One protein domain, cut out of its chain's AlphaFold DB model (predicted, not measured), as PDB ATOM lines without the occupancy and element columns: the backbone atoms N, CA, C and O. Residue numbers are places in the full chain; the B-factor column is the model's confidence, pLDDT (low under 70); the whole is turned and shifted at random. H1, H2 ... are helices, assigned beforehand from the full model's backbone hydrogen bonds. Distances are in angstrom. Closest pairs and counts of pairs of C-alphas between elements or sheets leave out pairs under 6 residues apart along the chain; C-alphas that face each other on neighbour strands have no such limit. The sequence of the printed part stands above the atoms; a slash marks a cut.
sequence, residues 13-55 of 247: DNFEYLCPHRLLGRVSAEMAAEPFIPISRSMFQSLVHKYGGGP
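AT A GLANCE: This is residues 13 to 55 of the 247 residues of the protein "Hypothetical protein" of Brandtodinium nutricula (UniProt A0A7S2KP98). With little regular structure, the chain is laid out as an elongated, open ring, short helix H1 at one end and longer H2 at the other, with the first and last printed residues near each other along one side. The printed part has 43 residues, two named helices in the order H1, H2 and no named strand; its class is all helix, though under half of the residues are in named elements. It is loose, with a radius of gyration of the C-alphas of 11.8 A, and spans 33 by 20 by 12 A.

HOW THE PARTS SIT: Go first along residues 13 to 28, which hold no named element, to H1, residues 29 to 33. A short link of seven residues leads to H2, residues 41 to 51, and the two helices are apart. In both, every O i to N i+4 pair is within hydrogen-bond range. Residues 37 to 43, of which 41 to 43 belong to H2, stand free, as do residues 46 to 51 of H2.

IN THESE COORDINATES: Find C-alpha 29 at (210.981, 239.945, 186.047), where H1 begins, 6.2 A long. H2 runs 15.2 A to C-alpha 51 at (226.817, 219.283, 174.630).

THE WHOLE: The farthest C-alphas, of Val 27 and Lys 50, are 33.5 A apart; those of Asp 13 and Pro 55 are 7.3 A apart. The printed part has no cut, and no printed residue is under 70 in pLDDT.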
ATOM      1  N   ASP A  13     225.628 226.914 179.593       89.50
ATOM      2  CA  ASP A  13     226.001 227.556 180.854       89.50
ATOM      3  C   ASP A  13     224.909 228.509 181.330       89.50
ATOM      4  O   ASP A  13     224.950 229.712 181.122       89.50
ATOM      5  N   ASN A  14     223.904 227.951 182.000       91.00
ATOM      6  CA  ASN A  14     222.879 228.758 182.649       91.00
ATOM      7  C   ASN A  14     223.357 229.296 184.012       91.00
ATOM      8  O   ASN A  14     222.672 230.133 184.603       91.00
ATOM      9  N   PHE A  15     224.502 228.829 184.538       90.50
ATOM     10  CA  PHE A  15     225.030 229.318 185.815       90.50
ATOM     11  C   PHE A  15     225.426 230.784 185.725       90.50
ATOM     12  O   PHE A  15     225.331 231.481 186.734       90.50
ATOM     13  N   GLU A  16     225.798 231.257 184.534       89.88
ATOM     14  CA  GLU A  16     226.130 232.659 184.322       89.88
ATOM     15  C   GLU A  16     224.977 233.589 184.716       89.88
ATOM     16  O   GLU A  16     225.231 234.683 185.196       89.88
ATOM     17  N   TYR A  17     223.714 233.172 184.598       90.94
ATOM     18  CA  TYR A  17     222.562 234.018 184.932       90.94
ATOM     19  C   TYR A  17     222.149 233.956 186.406       90.94
ATOM     20  O   TYR A  17     221.339 234.772 186.859       90.94
ATOM     21  N   LEU A  18     222.685 232.995 187.160       92.94
ATOM     22  CA  LEU A  18     222.310 232.776 188.547       92.94
ATOM     23  C   LEU A  18     223.187 233.601 189.484       92.94
ATOM     24  O   LEU A  18     224.414 233.597 189.418       92.94
ATOM     25  N   CYS A  19     222.545 234.269 190.434       94.19
ATOM     26  CA  CYS A  19     223.238 234.884 191.552       94.19
ATOM     27  C   CYS A  19     223.748 233.807 192.539       94.19
ATOM     28  O   CYS A  19     223.361 232.636 192.447       94.19
ATOM     29  N   PRO A  20     224.548 234.178 193.558       92.50
ATOM     30  CA  PRO A  20     225.017 233.240 194.585       92.50
ATOM     31  C   PRO A  20     223.902 232.487 195.334       92.50
ATOM     32  O   PRO A  20     224.144 231.414 195.879       92.50
ATOM     33  N   HIS A  21     222.671 233.012 195.331       93.38
ATOM     34  CA  HIS A  21     221.487 232.365 195.909       93.38
ATOM     35  C   HIS A  21     220.780 231.387 194.955       93.38
ATOM     36  O   HIS A  21     219.704 230.904 195.291       93.38
ATOM     37  N   ARG A  22     221.362 231.102 193.778       92.25
ATOM     38  CA  ARG A  22     220.823 230.193 192.746       92.25
ATOM     39  C   ARG A  22     219.497 230.648 192.121       92.25
ATOM     40  O   ARG A  22     218.717 229.824 191.665       92.25
ATOM     41  N   LEU A  23     219.277 231.960 192.068       94.94
ATOM     42  CA  LEU A  23     218.110 232.620 191.469       94.94
ATOM     43  C   LEU A  23     218.568 233.755 190.540       94.94
ATOM     44  O   LEU A  23     219.750 234.103 190.538       94.94
ATOM     45  N   LEU A  24     217.664 234.380 189.784       95.38
ATOM     46  CA  LEU A  24     218.027 235.497 188.905       95.38
ATOM     47  C   LEU A  24     218.253 236.777 189.722       95.38
ATOM     48  O   LEU A  24     217.350 237.296 190.378       95.38
ATOM     49  N   GLY A  25     219.477 237.302 189.697       95.25
ATOM     50  CA  GLY A  25     219.885 238.492 190.451       95.25
ATOM     51  C   GLY A  25     219.495 239.815 189.791       95.25
ATOM     52  O   GLY A  25     220.350 240.683 189.659       95.25
ATOM     53  N   ARG A  26     218.247 239.957 189.335       94.44
ATOM     54  CA  ARG A  26     217.777 241.091 188.521       94.44
ATOM     55  C   ARG A  26     216.825 242.009 189.285       94.44
ATOM     56  O   ARG A  26     216.202 241.596 190.260       94.44
ATOM     57  N   VAL A  27     216.684 243.253 188.824       92.06
ATOM     58  CA  VAL A  27     215.777 244.234 189.448       92.06
ATOM     59  C   VAL A  27     214.290 243.945 189.180       92.06
ATOM     60  O   VAL A  27     213.460 244.192 190.059       92.06
ATOM     61  N   SER A  28     213.950 243.387 188.010       91.44
ATOM     62  CA  SER A  28     212.571 243.085 187.592       91.44
ATOM     63  C   SER A  28     212.468 241.771 186.807       91.44
ATOM     64  O   SER A  28     213.476 241.242 186.331       91.44
ATOM     65  N   ALA A  29     211.247 241.233 186.698       90.25
ATOM     66  CA  ALA A  29     210.981 239.945 186.047       90.25
ATOM     67  C   ALA A  29     211.116 240.054 184.531       90.25
ATOM     68  O   ALA A  29     211.611 239.141 183.878       90.25
ATOM     69  N   GLU A  30     210.707 241.198 183.991       90.44
ATOM     70  CA  GLU A  30     210.745 241.513 182.570       90.44
ATOM     71  C   GLU A  30     212.194 241.483 182.079       90.44
ATOM     72  O   GLU A  30     212.524 240.687 181.204       90.44
ATOM     73  N   MET A  31     213.080 242.237 182.738       87.75
ATOM     74  CA  MET A  31     214.512 242.254 182.418       87.75
ATOM     75  C   MET A  31     215.180 240.897 182.659       87.75
ATOM     76  O   MET A  31     216.123 240.523 181.965       87.75
ATOM     77  N   ALA A  32     214.710 240.152 183.663       90.69
ATOM     78  CA  ALA A  32     215.208 238.813 183.928       90.69
ATOM     79  C   ALA A  32     214.865 237.834 182.804       90.69
ATOM     80  O   ALA A  32     215.659 236.937 182.547       90.69
ATOM     81  N   ALA A  33     213.726 238.010 182.132       91.19
ATOM     82  CA  ALA A  33     213.257 237.132 181.068       91.19
ATOM     83  C   ALA A  33     213.847 237.448 179.684       91.19
ATOM     84  O   ALA A  33     213.942 236.541 178.861       91.19
ATOM     85  N   GLU A  34     214.281 238.688 179.434       90.75
ATOM     86  CA  GLU A  34     214.826 239.150 178.145       90.75
ATOM     87  C   GLU A  34     215.867 238.226 177.474       90.75
ATOM     88  O   GLU A  34     215.751 238.010 176.264       90.75
ATOM     89  N   PRO A  35     216.868 237.655 178.179       89.44
ATOM     90  CA  PRO A  35     217.870 236.804 177.536       89.44
ATOM     91  C   PRO A  35     217.386 235.371 177.262       89.44
ATOM     92  O   PRO A  35     218.111 234.599 176.632       89.44
ATOM     93  N   PHE A  36     216.197 234.980 177.730       90.88
ATOM     94  CA  PHE A  36     215.739 233.593 177.690       90.88
ATOM     95  C   PHE A  36     214.766 233.314 176.548       90.88
ATOM     96  O   PHE A  36     213.831 234.063 176.278       90.88
ATOM     97  N   ILE A  37     214.943 232.150 175.921       90.31
ATOM     98  CA  ILE A  37     213.977 231.573 174.985       90.31
ATOM     99  C   ILE A  37     213.459 230.271 175.601       90.31
ATOM    100  O   ILE A  37     214.260 229.366 175.853       90.31
ATOM    101  N   PRO A  38     212.143 230.138 175.846       90.62
ATOM    102  CA  PRO A  38     211.595 228.918 176.415       90.62
ATOM    103  C   PRO A  38     211.727 227.761 175.420       90.62
ATOM    104  O   PRO A  38     211.347 227.868 174.253       90.62
ATOM    105  N   ILE A  39     212.238 226.630 175.902       91.75
ATOM    106  CA  ILE A  39     212.344 225.379 175.143       91.75
ATOM    107  C   ILE A  39     211.662 224.241 175.898       91.75
ATOM    108  O   ILE A  39     211.499 224.290 177.118       91.75
ATOM    109  N   SER A  40     211.265 223.186 175.184       93.75
ATOM    110  CA  SER A  40     210.689 222.012 175.840       93.75
ATOM    111  C   SER A  40     211.733 221.292 176.702       93.75
ATOM    112  O   SER A  40     212.925 221.264 176.389       93.75
ATOM    113  N   ARG A  41     211.275 220.616 177.763       92.75
ATOM    114  CA  ARG A  41     212.142 219.791 178.622       92.75
ATOM    115  C   ARG A  41     212.888 218.712 177.831       92.75
ATOM    116  O   ARG A  41     214.068 218.488 178.077       92.75
ATOM    117  N   SER A  42     212.225 218.090 176.855       94.81
ATOM    118  CA  SER A  42     212.843 217.098 175.967       94.81
ATOM    119  C   SER A  42     213.954 217.700 175.100       94.81
ATOM    120  O   SER A  42     214.993 217.069 174.898       94.81
ATOM    121  N   MET A  43     213.772 218.938 174.630       93.50
ATOM    122  CA  MET A  43     214.793 219.665 173.881       93.50
ATOM    123  C   MET A  43     215.985 220.005 174.775       93.50
ATOM    124  O   MET A  43     217.114 219.715 174.392       93.50
ATOM    125  N   PHE A  44     215.751 220.523 175.985       92.88
ATOM    126  CA  PHE A  44     216.820 220.791 176.952       92.88
ATOM    127  C   PHE A  44     217.627 219.527 177.279       92.88
ATOM    128  O   PHE A  44     218.850 219.537 177.197       92.88
ATOM    129  N   GLN A  45     216.952 218.412 177.577       94.19
ATOM    130  CA  GLN A  45     217.607 217.124 177.845       94.19
ATOM    131  C   GLN A  45     218.461 216.654 176.663       94.19
ATOM    132  O   GLN A  45     219.581 216.193 176.865       94.19
ATOM    133  N   SER A  46     217.963 216.814 175.434       94.19
ATOM    134  CA  SER A  46     218.715 216.473 174.220       94.19
ATOM    135  C   SER A  46     219.955 217.358 174.046       94.19
ATOM    136  O   SER A  46     221.017 216.865 173.668       94.19
ATOM    137  N   LEU A  47     219.837 218.655 174.346       92.44
ATOM    138  CA  LEU A  47     220.943 219.613 174.289       92.44
ATOM    139  C   LEU A  47     222.015 219.304 175.341       92.44
ATOM    140  O   LEU A  47     223.190 219.232 174.991       92.44
ATOM    141  N   VAL A  48     221.621 219.038 176.589       93.56
ATOM    142  CA  VAL A  48     222.548 218.642 177.662       93.56
ATOM    143  C   VAL A  48     223.196 217.290 177.370       93.56
ATOM    144  O   VAL A  48     224.392 217.138 177.583       93.56
ATOM    145  N   HIS A  49     222.462 216.312 176.833       93.94
ATOM    146  CA  HIS A  49     223.051 215.027 176.444       93.94
ATOM    147  C   HIS A  49     224.122 215.190 175.355       93.94
ATOM    148  O   HIS A  49     225.147 214.516 175.391       93.94
ATOM    149  N   LYS A  50     223.894 216.094 174.394       93.00
ATOM    150  CA  LYS A  50     224.802 216.309 173.263       93.00
ATOM    151  C   LYS A  50     226.004 217.197 173.601       93.00
ATOM    152  O   LYS A  50     227.090 216.945 173.089       93.00
ATOM    153  N   TYR A  51     225.807 218.242 174.401       92.88
ATOM    154  CA  TYR A  51     226.817 219.283 174.630       92.88
ATOM    155  C   TYR A  51     227.276 219.400 176.092       92.88
ATOM    156  O   TYR A  51     228.266 220.071 176.363       92.88
ATOM    157  N   GLY A  52     226.604 218.734 177.034       92.00
ATOM    158  CA  GLY A  52     226.815 218.913 178.470       92.00
ATOM    159  C   GLY A  52     226.240 220.234 178.995       92.00
ATOM    160  O   GLY A  52     225.569 220.975 178.275       92.00
ATOM    161  N   GLY A  53     226.519 220.535 180.264       90.69
ATOM    162  CA  GLY A  53     226.172 221.815 180.888       90.69
ATOM    163  C   GLY A  53     224.980 221.769 181.847       90.69
ATOM    164  O   GLY A  53     224.599 220.708 182.344       90.69
ATOM    165  N   GLY A  54     224.420 222.944 182.137       87.69
ATOM    166  CA  GLY A  54     223.349 223.169 183.101       87.69
ATOM    167  C   GLY A  54     223.446 224.547 183.779       87.69
ATOM    168  O   GLY A  54     224.213 225.395 183.332       87.69
ATOM    169  N   PRO A  55     222.673 224.783 184.852       91.62
ATOM    170  CA  PRO A  55     221.625 223.909 185.361       91.62
ATOM    171  C   PRO A  55     220.359 224.000 184.502       91.62
ATOM    172  O   PRO A  55     220.204 224.884 183.655       91.62
TER     173      PRO A  55